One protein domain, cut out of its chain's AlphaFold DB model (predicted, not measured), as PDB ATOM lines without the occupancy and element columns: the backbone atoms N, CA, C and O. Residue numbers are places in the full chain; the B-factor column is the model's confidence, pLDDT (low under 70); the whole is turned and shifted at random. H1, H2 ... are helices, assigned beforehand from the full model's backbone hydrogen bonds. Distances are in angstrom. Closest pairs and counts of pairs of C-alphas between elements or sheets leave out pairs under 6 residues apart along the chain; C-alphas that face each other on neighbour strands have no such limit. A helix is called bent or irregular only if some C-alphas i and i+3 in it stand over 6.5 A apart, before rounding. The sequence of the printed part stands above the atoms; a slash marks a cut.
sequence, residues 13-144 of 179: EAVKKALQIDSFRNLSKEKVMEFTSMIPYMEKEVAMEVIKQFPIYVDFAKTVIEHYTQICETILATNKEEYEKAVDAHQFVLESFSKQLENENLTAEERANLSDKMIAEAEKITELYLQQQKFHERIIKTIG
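AT A GLANCE: This is residues 13 to 144 of the 179 residues of an uncharacterized protein of Ruminococcus sp. AM57-5 (UniProt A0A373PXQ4). Three long helices, H4, H5 and H6, make an up-and-down bundle, each running against the one before; H2 packs across H4 and H6, H3 crosses the first part of H6, and small H1 lies beyond H2 and H3. Residues 137 to 144, of which 137 to 143 belong to H6, stick out as an arm. The 132 printed residues, with six named helices and no named strand, are all helix in class. The whole is compact, with a radius of gyration of the C-alphas of 16.2 A and spans of 51 by 33 by 23 A.

HOW THE PARTS SIT: H1, residues 13 to 19, only just touches H2, residues 29 to 41, with 3 pairs of C-alphas within 8 A, the closest those of Leu 19 and Lys 31, 6.6 A apart. H2 touches H4, residues 57 to 78, at a steep tilt of 65 degrees, closest at C-alphas 36 and 64, 5.6 A. H3, residues 44 to 52, touches the hub H6, residues 108 to 143, at 53 degrees, a steep tilt, closest at C-alphas 48 and 115, 6.9 A. H4 and H5, residues 80 to 101, form a hairpin at 12 degrees, closest at C-alphas 72 and 87, 5.8 A. H5 and H6 form another at 16 degrees, closest at C-alphas 90 and 125, 7.0 A. Every O i to N i+4 pair is within hydrogen-bond range in H1, H3, H4 and H6, against 7 of 9 in H2 and 16 of 18 in H5.

IN THESE COORDINATES: H1 begins at C-alpha 13 (20.802, -38.540, -5.833). H4 measures 32.2 A, H5 29.0 A and H6 53.1 A, ending at C-alpha 143 (-10.032, -17.943, -30.384). H2 and H5 are irregular: C-alphas 37 and 40 are 7.2 A apart, C-alphas 82 and 85 8.0 A.

THE WHOLE: The printed part has no cut and no long link. Confidence is under 70 at residues 78 to 80, 104 and 133 to 144.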
ATOM      1  N   GLU A  13      20.334 -37.796  -4.659       94.94
ATOM      2  CA  GLU A  13      20.802 -38.540  -5.833       94.94
ATOM      3  C   GLU A  13      20.021 -38.171  -7.098       94.94
ATOM      4  O   GLU A  13      20.621 -37.982  -8.155       94.94
ATOM      5  N   ALA A  14      18.697 -37.998  -6.998       93.06
ATOM      6  CA  ALA A  14      17.890 -37.554  -8.131       93.06
ATOM      7  C   ALA A  14      18.292 -36.142  -8.585       93.06
ATOM      8  O   ALA A  14      18.399 -35.893  -9.784       93.06
ATOM      9  N   VAL A  15      18.565 -35.242  -7.634       92.38
ATOM     10  CA  VAL A  15      19.023 -33.874  -7.918       92.38
ATOM     11  C   VAL A  15      20.411 -33.886  -8.567       92.38
ATOM     12  O   VAL A  15      20.608 -33.231  -9.586       92.38
ATOM     13  N   LYS A  16      21.359 -34.668  -8.037       93.12
ATOM     14  CA  LYS A  16      22.704 -34.823  -8.614       93.12
ATOM     15  C   LYS A  16      22.667 -35.371 -10.036       93.12
ATOM     16  O   LYS A  16      23.329 -34.830 -10.918       93.12
ATOM     17  N   LYS A  17      21.855 -36.407 -10.267       91.38
ATOM     18  CA  LYS A  17      21.670 -37.015 -11.588       91.38
ATOM     19  C   LYS A  17      21.111 -36.017 -12.597       91.38
ATOM     20  O   LYS A  17      21.631 -35.923 -13.703       91.38
ATOM     21  N   ALA A  18      20.088 -35.265 -12.195       85.12
ATOM     22  CA  ALA A  18      19.455 -34.243 -13.020       85.12
ATOM     23  C   ALA A  18      20.439 -33.111 -13.369       85.12
ATOM     24  O   ALA A  18      20.556 -32.726 -14.527       85.12
ATOM     25  N   LEU A  19      21.228 -32.662 -12.390       87.06
ATOM     26  CA  LEU A  19      22.270 -31.652 -12.578       87.06
ATOM     27  C   LEU A  19      23.544 -32.186 -13.249       87.06
ATOM     28  O   LEU A  19      24.413 -31.384 -13.581       87.06
ATOM     29  N   GLN A  20      23.685 -33.496 -13.464       91.12
ATOM     30  CA  GLN A  20      24.903 -34.122 -13.996       91.12
ATOM     31  C   GLN A  20      26.161 -33.766 -13.181       91.12
ATOM     32  O   GLN A  20      27.186 -33.350 -13.722       91.12
ATOM     33  N   ILE A  21      26.063 -33.901 -11.858       89.69
ATOM     34  CA  ILE A  21      27.141 -33.623 -10.900       89.69
ATOM     35  C   ILE A  21      27.346 -34.813  -9.961       89.69
ATOM     36  O   ILE A  21      26.400 -35.519  -9.622       89.69
ATOM     37  N   ASP A  22      28.562 -34.969  -9.447       91.31
ATOM     38  CA  ASP A  22      28.857 -35.981  -8.424       91.31
ATOM     39  C   ASP A  22      28.702 -35.436  -6.994       91.31
ATOM     40  O   ASP A  22      28.549 -36.188  -6.029       91.31
ATOM     41  N   SER A  23      28.766 -34.109  -6.831       91.25
ATOM     42  CA  SER A  23      28.796 -33.443  -5.528       91.25
ATOM     43  C   SER A  23      28.289 -32.004  -5.598       91.25
ATOM     44  O   SER A  23      28.599 -31.269  -6.532       91.25
ATOM     45  N   PHE A  24      27.595 -31.571  -4.545       90.69
ATOM     46  CA  PHE A  24      27.161 -30.182  -4.360       90.69
ATOM     47  C   PHE A  24      28.282 -29.249  -3.872       90.69
ATOM     48  O   PHE A  24      28.112 -28.032  -3.839       90.69
ATOM     49  N   ARG A  25      29.449 -29.796  -3.494       85.06
ATOM     50  CA  ARG A  25      30.508 -29.032  -2.810       85.06
ATOM     51  C   ARG A  25      31.363 -28.157  -3.734       85.06
ATOM     52  O   ARG A  25      32.194 -27.430  -3.213       85.06
ATOM     53  N   ASN A  26      31.166 -28.193  -5.055       77.75
ATOM     54  CA  ASN A  26      31.905 -27.383  -6.037       77.75
ATOM     55  C   ASN A  26      31.066 -27.153  -7.306       77.75
ATOM     56  O   ASN A  26      31.393 -27.653  -8.382       77.75
ATOM     57  N   LEU A  27      29.952 -26.433  -7.177       83.44
ATOM     58  CA  LEU A  27      29.063 -26.164  -8.307       83.44
ATOM     59  C   LEU A  27      29.523 -24.952  -9.113       83.44
ATOM     60  O   LEU A  27      29.878 -23.915  -8.550       83.44
ATOM     61  N   SER A  28      29.489 -25.071 -10.443       86.31
ATOM     62  CA  SER A  28      29.620 -23.909 -11.322       86.31
ATOM     63  C   SER A  28      28.418 -22.980 -11.127       86.31
ATOM     64  O   SER A  28      27.336 -23.425 -10.739       86.31
ATOM     65  N   LYS A  29      28.575 -21.689 -11.447       81.56
ATOM     66  CA  LYS A  29      27.456 -20.731 -11.414       81.56
ATOM     67  C   LYS A  29      26.263 -21.226 -12.244       81.56
ATOM     68  O   LYS A  29      25.124 -21.063 -11.832       81.56
ATOM     69  N   GLU A  30      26.535 -21.872 -13.373       82.62
ATOM     70  CA  GLU A  30      25.516 -22.495 -14.220       82.62
ATOM     71  C   GLU A  30      24.738 -23.590 -13.480       82.62
ATOM     72  O   GLU A  30      23.514 -23.560 -13.479       82.62
ATOM     73  N   LYS A  31      25.415 -24.494 -12.762       87.25
ATOM     74  CA  LYS A  31      24.741 -25.539 -11.973       87.25
ATOM     75  C   LYS A  31      23.992 -24.997 -10.763       87.25
ATOM     76  O   LYS A  31      22.961 -25.551 -10.394       87.25
ATOM     77  N   VAL A  32      24.463 -23.898 -10.171       87.69
ATOM     78  CA  VAL A  32      23.705 -23.172  -9.140       87.69
ATOM     79  C   VAL A  32      22.402 -22.632  -9.730       87.69
ATOM     80  O   VAL A  32      21.347 -22.859  -9.148       87.69
ATOM     81  N   MET A  33      22.463 -21.968 -10.890       82.62
ATOM     82  CA  MET A  33      21.284 -21.456 -11.602       82.62
ATOM     83  C   MET A  33      20.323 -22.575 -12.020       82.62
ATOM     84  O   MET A  33      19.113 -22.443 -11.884       82.62
ATOM     85  N   GLU A  34      20.842 -23.699 -12.506       84.38
ATOM     86  CA  GLU A  34      20.017 -24.852 -12.872       84.38
ATOM     87  C   GLU A  34      19.302 -25.415 -11.632       84.38
ATOM     88  O   GLU A  34      18.086 -25.611 -11.645       84.38
ATOM     89  N   PHE A  35      20.020 -25.545 -10.512       89.81
ATOM     90  CA  PHE A  35      19.433 -25.939  -9.235       89.81
ATOM     91  C   PHE A  35      18.348 -24.961  -8.760       89.81
ATOM     92  O   PHE A  35      17.309 -25.419  -8.279       89.81
ATOM     93  N   THR A  36      18.529 -23.638  -8.903       86.88
ATOM     94  CA  THR A  36      17.521 -22.659  -8.443       86.88
ATOM     95  C   THR A  36      16.172 -22.859  -9.135       86.88
ATOM     96  O   THR A  36      15.138 -22.774  -8.468       86.88
ATOM     97  N   SER A  37      16.183 -23.207 -10.427       85.88
ATOM     98  CA  SER A  37      14.982 -23.503 -11.221       85.88
ATOM     99  C   SER A  37      14.292 -24.818 -10.825       85.88
ATOM    100  O   SER A  37      13.086 -24.982 -11.017       85.88
ATOM    101  N   MET A  38      15.034 -25.754 -10.224       88.69
ATOM    102  CA  MET A  38      14.503 -27.036  -9.760       88.69
ATOM    103  C   MET A  38      13.789 -26.927  -8.407       88.69
ATOM    104  O   MET A  38      12.938 -27.773  -8.128       88.69
ATOM    105  N   ILE A  39      14.102 -25.917  -7.576       92.19
ATOM    106  CA  ILE A  39      13.611 -25.766  -6.181       92.19
ATOM    107  C   ILE A  39      12.105 -26.030  -6.021       92.19
ATOM    108  O   ILE A  39      11.745 -26.861  -5.185       92.19
ATOM    109  N   PRO A  40      11.213 -25.435  -6.832       91.12
ATOM    110  CA  PRO A  40       9.768 -25.598  -6.672       91.12
ATOM    111  C   PRO A  40       9.294 -27.039  -6.911       91.12
ATOM    112  O   PRO A  40       8.227 -27.439  -6.446       91.12
ATOM    113  N   TYR A  41      10.097 -27.836  -7.617       89.44
ATOM    114  CA  TYR A  41       9.816 -29.213  -8.012       89.44
ATOM    115  C   TYR A  41      10.553 -30.242  -7.144       89.44
ATOM    116  O   TYR A  41      10.426 -31.443  -7.381       89.44
ATOM    117  N   MET A  42      11.313 -29.811  -6.138       92.12
ATOM    118  CA  MET A  42      11.935 -30.696  -5.149       92.12
ATOM    119  C   MET A  42      11.046 -30.834  -3.915       92.12
ATOM    120  O   MET A  42      10.328 -29.896  -3.553       92.12
ATOM    121  N   GLU A  43      11.102 -31.987  -3.249       94.94
ATOM    122  CA  GLU A  43      10.614 -32.077  -1.868       94.94
ATOM    123  C   GLU A  43      11.384 -31.088  -0.987       94.94
ATOM    124  O   GLU A  43      12.599 -30.919  -1.137       94.94
ATOM    125  N   LYS A  44      10.673 -30.422  -0.072       95.62
ATOM    126  CA  LYS A  44      11.238 -29.339   0.743       95.62
ATOM    127  C   LYS A  44      12.448 -29.823   1.536       95.62
ATOM    128  O   LYS A  44      13.476 -29.155   1.561       95.62
ATOM    129  N   GLU A  45      12.339 -30.991   2.158       96.38
ATOM    130  CA  GLU A  45      13.401 -31.598   2.957       96.38
ATOM    131  C   GLU A  45      14.640 -31.879   2.100       96.38
ATOM    132  O   GLU A  45      15.757 -31.616   2.535       96.38
ATOM    133  N   VAL A  46      14.451 -32.324   0.855       97.12
ATOM    134  CA  VAL A  46      15.551 -32.566  -0.089       97.12
ATOM    135  C   VAL A  46      16.228 -31.255  -0.468       97.12
ATOM    136  O   VAL A  46      17.450 -31.162  -0.394       97.12
ATOM    137  N   ALA A  47      15.456 -30.223  -0.824       95.94
ATOM    138  CA  ALA A  47      16.011 -28.906  -1.123       95.94
ATOM    139  C   ALA A  47      16.805 -28.354   0.072       95.94
ATOM    140  O   ALA A  47      17.917 -27.865  -0.106       95.94
ATOM    141  N   MET A  48      16.283 -28.495   1.293       96.81
ATOM    142  CA  MET A  48      16.966 -28.080   2.519       96.81
ATOM    143  C   MET A  48      18.290 -28.822   2.741       96.81
ATOM    144  O   MET A  48      19.283 -28.178   3.082       96.81
ATOM    145  N   GLU A  49      18.334 -30.142   2.549       95.69
ATOM    146  CA  GLU A  49      19.578 -30.908   2.695       95.69
ATOM    147  C   GLU A  49      20.610 -30.554   1.619       95.69
ATOM    148  O   GLU A  49      21.780 -30.343   1.944       95.69
ATOM    149  N   VAL A  50      20.185 -30.365   0.366       93.88
ATOM    150  CA  VAL A  50      21.090 -29.901  -0.694       93.88
ATOM    151  C   VAL A  50      21.624 -28.501  -0.381       93.88
ATOM    152  O   VAL A  50      22.825 -28.257  -0.509       93.88
ATOM    153  N   ILE A  51      20.766 -27.585   0.090       93.38
ATOM    154  CA  ILE A  51      21.166 -26.201   0.369       93.38
ATOM    155  C   ILE A  51      22.266 -26.127   1.438       93.38
ATOM    156  O   ILE A  51      23.205 -25.337   1.315       93.38
ATOM    157  N   LYS A  52      22.203 -26.987   2.462       91.81
ATOM    158  CA  LYS A  52      23.223 -27.072   3.523       91.81
ATOM    159  C   LYS A  52      24.616 -27.428   3.002       91.81
ATOM    160  O   LYS A  52      25.601 -27.155   3.686       91.81
ATOM    161  N   GLN A  53      24.711 -28.043   1.826       90.75
ATOM    162  CA  GLN A  53      25.978 -28.472   1.240       90.75
ATOM    163  C   GLN A  53      26.666 -27.379   0.406       90.75
ATOM    164  O   GLN A  53      27.837 -27.554   0.053       90.75
ATOM    165  N   PHE A  54      26.000 -26.248   0.117       87.19
ATOM    166  CA  PHE A  54      26.627 -25.153  -0.627       87.19
ATOM    167  C   PHE A  54      27.750 -24.492   0.188       87.19
ATOM    168  O   PHE A  54      27.509 -24.009   1.298       87.19
ATOM    169  N   PRO A  55      28.972 -24.389  -0.369       78.81
ATOM    170  CA  PRO A  55      30.111 -23.819   0.347       78.81
ATOM    171  C   PRO A  55      29.949 -22.316   0.626       78.81
ATOM    172  O   PRO A  55      30.429 -21.834   1.652       78.81
ATOM    173  N   ILE A  56      29.252 -21.580  -0.251       87.25
ATOM    174  CA  ILE A  56      29.024 -20.135  -0.124       87.25
ATOM    175  C   ILE A  56      27.519 -19.851  -0.143       87.25
ATOM    176  O   ILE A  56      26.920 -19.577  -1.182       87.25
ATOM    177  N   TYR A  57      26.899 -19.938   1.036       90.00
ATOM    178  CA  TYR A  57      25.448 -19.786   1.201       90.00
ATOM    179  C   TYR A  57      24.912 -18.434   0.708       90.00
ATOM    180  O   TYR A  57      23.880 -18.391   0.052       90.00
ATOM    181  N   VAL A  58      25.599 -17.329   1.021       90.88
ATOM    182  CA  VAL A  58      25.122 -15.978   0.674       90.88
ATOM    183  C   VAL A  58      25.050 -15.792  -0.841       90.88
ATOM    184  O   VAL A  58      24.053 -15.280  -1.342       90.88
ATOM    185  N   ASP A  59      26.059 -16.259  -1.576       89.19
ATOM    186  CA  ASP A  59      26.083 -16.176  -3.041       89.19
ATOM    187  C   ASP A  59      24.989 -17.044  -3.668       89.19
ATOM    188  O   ASP A  59      24.288 -16.605  -4.583       89.19
ATOM    189  N   PHE A  60      24.790 -18.252  -3.130       90.94
ATOM    190  CA  PHE A  60      23.670 -19.112  -3.505       90.94
ATOM    191  C   PHE A  60      22.325 -18.401  -3.286       90.94
ATOM    192  O   PHE A  60      21.508 -18.313  -4.204       90.94
ATOM    193  N   ALA A  61      22.106 -17.846  -2.096       93.88
ATOM    194  CA  ALA A  61      20.843 -17.218  -1.742       93.88
ATOM    195  C   ALA A  61      20.560 -15.970  -2.600       93.88
ATOM    196  O   ALA A  61      19.443 -15.798  -3.089       93.88
ATOM    197  N   LYS A  62      21.579 -15.145  -2.875       92.94
ATOM    198  CA  LYS A  62      21.470 -14.018  -3.820       92.94
ATOM    199  C   LYS A  62      21.068 -14.482  -5.218       92.94
ATOM    200  O   LYS A  62      20.195 -13.875  -5.826       92.94
ATOM    201  N   THR A  63      21.652 -15.584  -5.687       90.06
ATOM    202  CA  THR A  63      21.343 -16.169  -7.000       90.06
ATOM    203  C   THR A  63      19.880 -16.617  -7.091       90.06
ATOM    204  O   THR A  63      19.206 -16.356  -8.085       90.06
ATOM    205  N   VAL A  64      19.360 -17.253  -6.037       91.00
ATOM    206  CA  VAL A  64      17.938 -17.624  -5.947       91.00
ATOM    207  C   VAL A  64      17.047 -16.380  -5.983       91.00
ATOM    208  O   VAL A  64      16.102 -16.334  -6.768       91.00
ATOM    209  N   ILE A  65      17.349 -15.361  -5.175       94.25
ATOM    210  CA  ILE A  65      16.551 -14.127  -5.124       94.25
ATOM    211  C   ILE A  65      16.535 -13.419  -6.483       94.25
ATOM    212  O   ILE A  65      15.470 -13.013  -6.947       94.25
ATOM    213  N   GLU A  66      17.691 -13.301  -7.139       90.69
ATOM    214  CA  GLU A  66      17.812 -12.702  -8.470       90.69
ATOM    215  C   GLU A  66      16.953 -13.457  -9.492       90.69
ATOM    216  O   GLU A  66      16.161 -12.843 -10.208       90.69
ATOM    217  N   HIS A  67      17.031 -14.791  -9.501       86.81
ATOM    218  CA  HIS A  67      16.252 -15.629 -10.410       86.81
ATOM    219  C   HIS A  67      14.737 -15.431 -10.241       86.81
ATOM    220  O   HIS A  67      14.024 -15.196 -11.217       86.81
ATOM    221  N   TYR A  68      14.229 -15.472  -9.008       90.69
ATOM    222  CA  TYR A  68      12.791 -15.309  -8.773       90.69
ATOM    223  C   TYR A  68      12.314 -13.861  -8.959       90.69
ATOM    224  O   TYR A  68      11.174 -13.649  -9.371       90.69
ATOM    225  N   THR A  69      13.188 -12.867  -8.765       91.12
ATOM    226  CA  THR A  69      12.896 -11.469  -9.126       91.12
ATOM    227  C   THR A  69      12.690 -11.329 -10.636       91.12
ATOM    228  O   THR A  69      11.716 -10.711 -11.065       91.12
ATOM    229  N   GLN A  70      13.534 -11.973 -11.448       87.00
ATOM    230  CA  GLN A  70      13.397 -11.982 -12.910       87.00
ATOM    231  C   GLN A  70      12.103 -12.671 -13.378       87.00
ATOM    232  O   GLN A  70      11.475 -12.232 -14.347       87.00
ATOM    233  N   ILE A  71      11.659 -13.729 -12.687       83.62
ATOM    234  CA  ILE A  71      10.360 -14.364 -12.968       83.62
ATOM    235  C   ILE A  71       9.217 -13.380 -12.687       83.62
ATOM    236  O   ILE A  71       8.343 -13.207 -13.535       83.62
ATOM    237  N   CYS A  72       9.244 -12.684 -11.547       87.00
ATOM    238  CA  CYS A  72       8.279 -11.632 -11.218       87.00
ATOM    239  C   CYS A  72       8.222 -10.533 -12.297       87.00
ATOM    240  O   CYS A  72       7.140 -10.183 -12.771       87.00
ATOM    241  N   GLU A  73       9.375 -10.035 -12.749       86.12
ATOM    242  CA  GLU A  73       9.459  -9.047 -13.836       86.12
ATOM    243  C   GLU A  73       8.860  -9.577 -15.148       86.12
ATOM    244  O   GLU A  73       8.140  -8.860 -15.846       86.12
ATOM    245  N   THR A  74       9.088 -10.856 -15.456       81.25
ATOM    246  CA  THR A  74       8.515 -11.524 -16.634       81.25
ATOM    247  C   THR A  74       6.986 -11.604 -16.558       81.25
ATOM    248  O   THR A  74       6.301 -11.364 -17.560       81.25
ATOM    249  N   ILE A  75       6.430 -11.891 -15.372       79.69
ATOM    250  CA  ILE A  75       4.976 -11.905 -15.150       79.69
ATOM    251  C   ILE A  75       4.395 -10.517 -15.448       79.69
ATOM    252  O   ILE A  75       3.460 -10.400 -16.246       79.69
ATOM    253  N   LEU A  76       4.982  -9.461 -14.876       81.62
ATOM    254  CA  LEU A  76       4.527  -8.079 -15.072       81.62
ATOM    255  C   LEU A  76       4.622  -7.619 -16.527       81.62
ATOM    256  O   LEU A  76       3.721  -6.932 -17.008       81.62
ATOM    257  N   ALA A  77       5.683  -8.008 -17.238       79.38
ATOM    258  CA  ALA A  77       5.870  -7.655 -18.644       79.38
ATOM    259  C   ALA A  77       4.790  -8.257 -19.560       79.38
ATOM    260  O   ALA A  77       4.495  -7.694 -20.613       79.38
ATOM    261  N   THR A  78       4.193  -9.384 -19.161       69.44
ATOM    262  CA  THR A  78       3.272 -10.147 -20.013       69.44
ATOM    263  C   THR A  78       1.796  -9.831 -19.733       69.44
ATOM    264  O   THR A  78       0.996  -9.825 -20.664       69.44
ATOM    265  N   ASN A  79       1.406  -9.539 -18.483       67.19
ATOM    266  CA  ASN A  79       0.019  -9.179 -18.139       67.19
ATOM    267  C   ASN A  79      -0.047  -8.355 -16.837       67.19
ATOM    268  O   ASN A  79      -0.381  -8.877 -15.771       67.19
ATOM    269  N   LYS A  80       0.326  -7.070 -16.927       66.31
ATOM    270  CA  LYS A  80       0.525  -6.191 -15.765       66.31
ATOM    271  C   LYS A  80      -0.731  -6.037 -14.893       66.31
ATOM    272  O   LYS A  80      -0.652  -6.289 -13.701       66.31
ATOM    273  N   GLU A  81      -1.884  -5.680 -15.460       72.62
ATOM    274  CA  GLU A  81      -3.064  -5.289 -14.660       72.62
ATOM    275  C   GLU A  81      -3.638  -6.412 -13.775       72.62
ATOM    276  O   GLU A  81      -4.131  -6.138 -12.682       72.62
ATOM    277  N   GLU A  82      -3.576  -7.671 -14.217       75.12
ATOM    278  CA  GLU A  82      -4.183  -8.797 -13.491       75.12
ATOM    279  C   GLU A  82      -3.304  -9.307 -12.338       75.12
ATOM    280  O   GLU A  82      -3.820  -9.777 -11.322       75.12
ATOM    281  N   TYR A  83      -1.979  -9.182 -12.470       83.50
ATOM    282  CA  TYR A  83      -1.015  -9.803 -11.559       83.50
ATOM    283  C   TYR A  83      -0.171  -8.810 -10.746       83.50
ATOM    284  O   TYR A  83       0.494  -9.249  -9.811       83.50
ATOM    285  N   GLU A  84      -0.225  -7.500 -11.031       88.31
ATOM    286  CA  GLU A  84       0.631  -6.468 -10.407       88.31
ATOM    287  C   GLU A  84       0.685  -6.574  -8.882       88.31
ATOM    288  O   GLU A  84       1.747  -6.801  -8.317       88.31
ATOM    289  N   LYS A  85      -0.470  -6.551  -8.207       90.88
ATOM    290  CA  LYS A  85      -0.514  -6.615  -6.736       90.88
ATOM    291  C   LYS A  85       0.074  -7.904  -6.157       90.88
ATOM    292  O   LYS A  85       0.638  -7.875  -5.067       90.88
ATOM    293  N   ALA A  86      -0.116  -9.035  -6.838       91.31
ATOM    294  CA  ALA A  86       0.418 -10.316  -6.384       91.31
ATOM    295  C   ALA A  86       1.939 -10.358  -6.570       91.31
ATOM    296  O   ALA A  86       2.659 -10.775  -5.665       91.31
ATOM    297  N   VAL A  87       2.431  -9.870  -7.711       92.12
ATOM    298  CA  VAL A  87       3.866  -9.784  -7.984       92.12
ATOM    299  C   VAL A  87       4.561  -8.806  -7.035       92.12
ATOM    300  O   VAL A  87       5.593  -9.168  -6.475       92.12
ATOM    301  N   ASP A  88       3.984  -7.628  -6.783       94.62
ATOM    302  CA  ASP A  88       4.540  -6.636  -5.854       94.62
ATOM    303  C   ASP A  88       4.740  -7.231  -4.451       94.62
ATOM    304  O   ASP A  88       5.763  -7.002  -3.802       94.62
ATOM    305  N   ALA A  89       3.787  -8.046  -3.985       96.56
ATOM    306  CA  ALA A  89       3.896  -8.731  -2.701       96.56
ATOM    307  C   ALA A  89       5.075  -9.720  -2.674       96.56
ATOM    308  O   ALA A  89       5.830  -9.745  -1.702       96.56
ATOM    309  N   HIS A  90       5.268 -10.497  -3.743       97.00
ATOM    310  CA  HIS A  90       6.396 -11.424  -3.864       97.00
ATOM    311  C   HIS A  90       7.741 -10.693  -3.979       97.00
ATOM    312  O   HIS A  90       8.704 -11.066  -3.310       97.00
ATOM    313  N   GLN A  91       7.816  -9.613  -4.761       96.75
ATOM    314  CA  GLN A  91       9.019  -8.780  -4.865       96.75
ATOM    315  C   GLN A  91       9.397  -8.157  -3.517       96.75
ATOM    316  O   GLN A  91      10.570  -8.172  -3.149       96.75
ATOM    317  N   PHE A  92       8.416  -7.704  -2.732       97.88
ATOM    318  CA  PHE A  92       8.656  -7.214  -1.374       97.88
ATOM    319  C   PHE A  92       9.250  -8.298  -0.456       97.88
ATOM    320  O   PHE A  92      10.177  -8.031   0.315       97.88
ATOM    321  N   VAL A  93       8.754  -9.538  -0.542       98.12
ATOM    322  CA  VAL A  93       9.304 -10.667   0.227       98.12
ATOM    323  C   VAL A  93      10.736 -10.986  -0.210       98.12
ATOM    324  O   VAL A  93      11.612 -11.116   0.648       98.12
ATOM    325  N   LEU A  94      11.009 -11.041  -1.515       97.75
ATOM    326  CA  LEU A  94      12.356 -11.244  -2.060       97.75
ATOM    327  C   LEU A  94      13.332 -10.143  -1.615       97.75
ATOM    328  O   LEU A  94      14.447 -10.439  -1.186       97.75
ATOM    329  N   GLU A  95      12.902  -8.880  -1.619       97.25
ATOM    330  CA  GLU A  95      13.702  -7.762  -1.112       97.25
ATOM    331  C   GLU A  95      13.985  -7.904   0.394       97.25
ATOM    332  O   GLU A  95      15.088  -7.615   0.864       97.25
ATOM    333  N   SER A  96      13.020  -8.415   1.167       96.81
ATOM    334  CA  SER A  96      13.219  -8.706   2.592       96.81
ATOM    335  C   SER A  96      14.259  -9.809   2.837       96.81
ATOM    336  O   SER A  96      14.954  -9.783   3.857       96.81
ATOM    337  N   PHE A  97      14.396 -10.769   1.914       96.62
ATOM    338  CA  PHE A  97      15.457 -11.776   1.961       96.62
ATOM    339  C   PHE A  97      16.811 -11.152   1.633       96.62
ATOM    340  O   PHE A  97      17.766 -11.377   2.375       96.62
ATOM    341  N   SER A  98      16.888 -10.307   0.599       95.56
ATOM    342  CA  SER A  98      18.113  -9.569   0.258       95.56
ATOM    343  C   SER A  98      18.632  -8.758   1.443       95.56
ATOM    344  O   SER A  98      19.810  -8.856   1.772       95.56
ATOM    345  N   LYS A  99      17.745  -8.049   2.152       94.38
ATOM    346  CA  LYS A  99      18.086  -7.289   3.367       94.38
ATOM    347  C   LYS A  99      18.626  -8.174   4.494       94.38
ATOM    348  O   LYS A  99      19.552  -7.782   5.192       94.38
ATOM    349  N   GLN A 100      18.091  -9.385   4.673       92.50
ATOM    350  CA  GLN A 100      18.634 -10.342   5.650       92.50
ATOM    351  C   GLN A 100      20.040 -10.831   5.266       92.50
ATOM    352  O   GLN A 100      20.857 -11.078   6.149       92.50
ATOM    353  N   LEU A 101      20.337 -10.940   3.966       92.38
ATOM    354  CA  LEU A 101      21.652 -11.337   3.448       92.38
ATOM    355  C   LEU A 101      22.713 -10.226   3.510       92.38
ATOM    356  O   LEU A 101      23.887 -10.521   3.301       92.38
ATOM    357  N   GLU A 102      22.337  -8.972   3.790       89.81
ATOM    358  CA  GLU A 102      23.299  -7.887   4.060       89.81
ATOM    359  C   GLU A 102      24.076  -8.124   5.364       89.81
ATOM    360  O   GLU A 102      25.175  -7.603   5.541       89.81
ATOM    361  N   ASN A 103      23.541  -8.952   6.268       83.69
ATOM    362  CA  ASN A 103      24.294  -9.449   7.409       83.69
ATOM    363  C   ASN A 103      25.263 -10.556   6.956       83.69
ATOM    364  O   ASN A 103      24.858 -11.681   6.670       83.69
ATOM    365  N   GLU A 104      26.563 -10.255   6.934       67.62
ATOM    366  CA  GLU A 104      27.596 -11.198   6.477       67.62
ATOM    367  C   GLU A 104      27.793 -12.407   7.418       67.62
ATOM    368  O   GLU A 104      28.345 -13.428   7.008       67.62
ATOM    369  N   ASN A 105      27.293 -12.341   8.660       82.12
ATOM    370  CA  ASN A 105      27.513 -13.355   9.698       82.12
ATOM    371  C   ASN A 105      26.242 -14.133  10.073       82.12
ATOM    372  O   ASN A 105      25.946 -14.321  11.251       82.12
ATOM    373  N   LEU A 106      25.502 -14.622   9.075       87.75
ATOM    374  CA  LEU A 106      24.347 -15.496   9.309       87.75
ATOM    375  C   LEU A 106      24.768 -16.820   9.961       87.75
ATOM    376  O   LEU A 106      25.550 -17.592   9.386       87.75
ATOM    377  N   THR A 107      24.184 -17.105  11.123       92.19
ATOM    378  CA  THR A 107      24.282 -18.387  11.829       92.19
ATOM    379  C   THR A 107      23.645 -19.521  11.021       92.19
ATOM    380  O   THR A 107      22.838 -19.299  10.119       92.19
ATOM    381  N   ALA A 108      23.978 -20.772  11.346       91.12
ATOM    382  CA  ALA A 108      23.392 -21.933  10.669       91.12
ATOM    383  C   ALA A 108      21.855 -21.984  10.793       91.12
ATOM    384  O   ALA A 108      21.176 -22.366   9.842       91.12
ATOM    385  N   GLU A 109      21.311 -21.563  11.937       92.94
ATOM    386  CA  GLU A 109      19.867 -21.491  12.170       92.94
ATOM    387  C   GLU A 109      19.206 -20.410  11.306       92.94
ATOM    388  O   GLU A 109      18.202 -20.678  10.647       92.94
ATOM    389  N   GLU A 110      19.798 -19.215  11.226       93.81
ATOM    390  CA  GLU A 110      19.298 -18.139  10.361       93.81
ATOM    391  C   GLU A 110      19.345 -18.534   8.883       93.81
ATOM    392  O   GLU A 110      18.388 -18.280   8.153       93.81
ATOM    393  N   ARG A 111      20.411 -19.221   8.448       94.00
ATOM    394  CA  ARG A 111      20.507 -19.767   7.085       94.00
ATOM    395  C   ARG A 111      19.409 -20.786   6.814       94.00
ATOM    396  O   ARG A 111      18.768 -20.708   5.773       94.00
ATOM    397  N   ALA A 112      19.161 -21.715   7.736       94.81
ATOM    398  CA  ALA A 112      18.107 -22.714   7.575       94.81
ATOM    399  C   ALA A 112      16.712 -22.065   7.516       94.81
ATOM    400  O   ALA A 112      15.919 -22.389   6.636       94.81
ATOM    401  N   ASN A 113      16.436 -21.106   8.400       96.19
ATOM    402  CA  ASN A 113      15.172 -20.366   8.418       96.19
ATOM    403  C   ASN A 113      14.962 -19.562   7.124       96.19
ATOM    404  O   ASN A 113      13.882 -19.582   6.537       96.19
ATOM    405  N   LEU A 114      16.003 -18.871   6.653       96.38
ATOM    406  CA  LEU A 114      15.942 -18.124   5.402       96.38
ATOM    407  C   LEU A 114      15.765 -19.059   4.196       96.38
ATOM    408  O   LEU A 114      14.924 -18.783   3.348       96.38
ATOM    409  N   SER A 115      16.476 -20.189   4.160       96.94
ATOM    410  CA  SER A 115      16.343 -21.205   3.103       96.94
ATOM    411  C   SER A 115      14.916 -21.733   3.002       96.94
ATOM    412  O   SER A 115      14.365 -21.793   1.906       96.94
ATOM    413  N   ASP A 116      14.294 -22.056   4.137       97.94
ATOM    414  CA  ASP A 116      12.909 -22.528   4.178       97.94
ATOM    415  C   ASP A 116      11.946 -21.491   3.575       97.94
ATOM    416  O   ASP A 116      11.161 -21.783   2.670       97.94
ATOM    417  N   LYS A 117      12.071 -20.233   4.013       98.00
ATOM    418  CA  LYS A 117      11.261 -19.130   3.482       98.00
ATOM    419  C   LYS A 117      11.475 -18.926   1.983       98.00
ATOM    420  O   LYS A 117      10.506 -18.680   1.271       98.00
ATOM    421  N   MET A 118      12.711 -19.048   1.504       97.44
ATOM    422  CA  MET A 118      13.041 -18.918   0.086       97.44
ATOM    423  C   MET A 118      12.446 -20.050  -0.753       97.44
ATOM    424  O   MET A 118      11.913 -19.772  -1.823       97.44
ATOM    425  N   ILE A 119      12.474 -21.295  -0.269       96.38
ATOM    426  CA  ILE A 119      11.826 -22.435  -0.940       96.38
ATOM    427  C   ILE A 119      10.317 -22.196  -1.045       96.38
ATOM    428  O   ILE A 119       9.745 -22.312  -2.128       96.38
ATOM    429  N   ALA A 120       9.672 -21.812   0.059       96.75
ATOM    430  CA  ALA A 120       8.236 -21.551   0.067       96.75
ATOM    431  C   ALA A 120       7.846 -20.386  -0.859       96.75
ATOM    432  O   ALA A 120       6.781 -20.408  -1.473       96.75
ATOM    433  N   GLU A 121       8.686 -19.358  -0.963       97.50
ATOM    434  CA  GLU A 121       8.426 -18.223  -1.848       97.50
ATOM    435  C   GLU A 121       8.648 -18.570  -3.324       97.50
ATOM    436  O   GLU A 121       7.822 -18.222  -4.168       97.50
ATOM    437  N   ALA A 122       9.700 -19.335  -3.621       93.38
ATOM    438  CA  ALA A 122       9.967 -19.899  -4.940       93.38
ATOM    439  C   ALA A 122       8.783 -20.729  -5.465       93.38
ATOM    440  O   ALA A 122       8.395 -20.599  -6.628       93.38
ATOM    441  N   GLU A 123       8.173 -21.548  -4.601       92.38
ATOM    442  CA  GLU A 123       6.967 -22.315  -4.929       92.38
ATOM    443  C   GLU A 123       5.801 -21.405  -5.325       92.38
ATOM    444  O   GLU A 123       5.232 -21.590  -6.399       92.38
ATOM    445  N   LYS A 124       5.480 -20.387  -4.519       93.94
ATOM    446  CA  LYS A 124       4.361 -19.473  -4.811       93.94
ATOM    447  C   LYS A 124       4.573 -18.676  -6.096       93.94
ATOM    448  O   LYS A 124       3.652 -18.569  -6.901       93.94
ATOM    449  N   ILE A 125       5.780 -18.141  -6.307       90.75
ATOM    450  CA  ILE A 125       6.114 -17.385  -7.525       90.75
ATOM    451  C   ILE A 125       5.975 -18.289  -8.752       90.75
ATOM    452  O   ILE A 125       5.413 -17.881  -9.769       90.75
ATOM    453  N   THR A 126       6.418 -19.542  -8.646       87.38
ATOM    454  CA  THR A 126       6.288 -20.521  -9.729       87.38
ATOM    455  C   THR A 126       4.829 -20.905  -9.975       87.38
ATOM    456  O   THR A 126       4.408 -21.012 -11.125       87.38
ATOM    457  N   GLU A 127       4.015 -21.065  -8.930       87.56
ATOM    458  CA  GLU A 127       2.572 -21.294  -9.074       87.56
ATOM    459  C   GLU A 127       1.890 -20.130  -9.801       87.56
ATOM    460  O   GLU A 127       1.142 -20.371 -10.754       87.56
ATOM    461  N   LEU A 128       2.199 -18.888  -9.417       86.62
ATOM    462  CA  LEU A 128       1.680 -17.678 -10.057       86.62
ATOM    463  C   LEU A 128       2.071 -17.615 -11.540       86.62
ATOM    464  O   LEU A 128       1.225 -17.392 -12.409       86.62
ATOM    465  N   TYR A 129       3.339 -17.895 -11.838       82.81
ATOM    466  CA  TYR A 129       3.864 -17.948 -13.198       82.81
ATOM    467  C   TYR A 129       3.148 -19.007 -14.060       82.81
ATOM    468  O   TYR A 129       2.687 -18.727 -15.170       82.81
ATOM    469  N   LEU A 130       2.962 -20.223 -13.533       78.38
ATOM    470  CA  LEU A 130       2.253 -21.301 -14.232       78.38
ATOM    471  C   LEU A 130       0.756 -21.003 -14.413       78.38
ATOM    472  O   LEU A 130       0.149 -21.433 -15.400       78.38
ATOM    473  N   GLN A 131       0.126 -20.300 -13.467       78.56
ATOM    474  CA  GLN A 131      -1.254 -19.830 -13.610       78.56
ATOM    475  C   GLN A 131      -1.375 -18.830 -14.760       78.56
ATOM    476  O   GLN A 131      -2.251 -19.001 -15.615       78.56
ATOM    477  N   GLN A 132      -0.464 -17.858 -14.821       74.31
ATOM    478  CA  GLN A 132      -0.400 -16.882 -15.902       74.31
ATOM    479  C   GLN A 132      -0.227 -17.566 -17.266       74.31
ATOM    480  O   GLN A 132      -1.005 -17.298 -18.185       74.31
ATOM    481  N   GLN A 133       0.732 -18.484 -17.425       69.38
ATOM    482  CA  GLN A 133       0.936 -19.181 -18.703       69.38
ATOM    483  C   GLN A 133      -0.303 -19.975 -19.152       69.38
ATOM    484  O   GLN A 133      -0.709 -19.910 -20.314       69.38
ATOM    485  N   LYS A 134      -0.974 -20.678 -18.228       68.31
ATOM    486  CA  LYS A 134      -2.207 -21.428 -18.540       68.31
ATOM    487  C   LYS A 134      -3.358 -20.527 -18.970       68.31
ATOM    488  O   LYS A 134      -4.211 -20.972 -19.739       68.31
ATOM    489  N   PHE A 135      -3.438 -19.309 -18.440       61.16
ATOM    490  CA  PHE A 135      -4.429 -18.328 -18.873       61.16
ATOM    491  C   PHE A 135      -4.186 -17.914 -20.331       61.16
ATOM    492  O   PHE A 135      -5.105 -17.988 -21.148       61.16
ATOM    493  N   HIS A 136      -2.930 -17.623 -20.685       57.56
ATOM    494  CA  HIS A 136      -2.538 -17.305 -22.060       57.56
ATOM    495  C   HIS A 136      -2.850 -18.455 -23.027       57.56
ATOM    496  O   HIS A 136      -3.478 -18.234 -24.063       57.56
ATOM    497  N   GLU A 137      -2.521 -19.702 -22.669       56.38
ATOM    498  CA  GLU A 137      -2.888 -20.862 -23.491       56.38
ATOM    499  C   GLU A 137      -4.402 -21.002 -23.702       56.38
ATOM    500  O   GLU A 137      -4.845 -21.362 -24.798       56.38
ATOM    501  N   ARG A 138      -5.210 -20.762 -22.659       54.91
ATOM    502  CA  ARG A 138      -6.673 -20.885 -22.747       54.91
ATOM    503  C   ARG A 138      -7.277 -19.834 -23.671       54.91
ATOM    504  O   ARG A 138      -8.151 -20.189 -24.460       54.91
ATOM    505  N   ILE A 139      -6.809 -18.586 -23.623       50.97
ATOM    506  CA  ILE A 139      -7.268 -17.532 -24.541       50.97
ATOM    507  C   ILE A 139      -6.931 -17.902 -25.991       50.97
ATOM    508  O   ILE A 139      -7.808 -17.856 -26.853       50.97
ATOM    509  N   ILE A 140      -5.702 -18.363 -26.247       48.81
ATOM    510  CA  ILE A 140      -5.249 -18.751 -27.594       48.81
ATOM    511  C   ILE A 140      -6.090 -19.913 -28.150       48.81
ATOM    512  O   ILE A 140      -6.578 -19.844 -29.279       48.81
ATOM    513  N   LYS A 141      -6.332 -20.961 -27.350       47.56
ATOM    514  CA  LYS A 141      -7.140 -22.125 -27.765       47.56
ATOM    515  C   LYS A 141      -8.616 -21.776 -28.000       47.56
ATOM    516  O   LYS A 141      -9.254 -22.408 -28.835       47.56
ATOM    517  N   THR A 142      -9.152 -20.772 -27.304       48.75
ATOM    518  CA  THR A 142     -10.569 -20.372 -27.410       48.75
ATOM    519  C   THR A 142     -10.857 -19.540 -28.667       48.75
ATOM    520  O   THR A 142     -11.973 -19.580 -29.177       48.75
ATOM    521  N   ILE A 143      -9.863 -18.826 -29.210       51.66
ATOM    522  CA  ILE A 143     -10.032 -17.943 -30.384       51.66
ATOM    523  C   ILE A 143      -9.801 -18.684 -31.725       51.66
ATOM    524  O   ILE A 143     -10.092 -18.149 -32.791       51.66
ATOM    525  N   GLY A 144      -9.365 -19.950 -31.713       37.44
ATOM    526  CA  GLY A 144      -9.294 -20.787 -32.924       37.44
ATOM    527  C   GLY A 144      -8.155 -20.442 -33.896       37.44
ATOM    528  O   GLY A 144      -8.167 -20.901 -35.036       37.44
TER     529      GLY A 144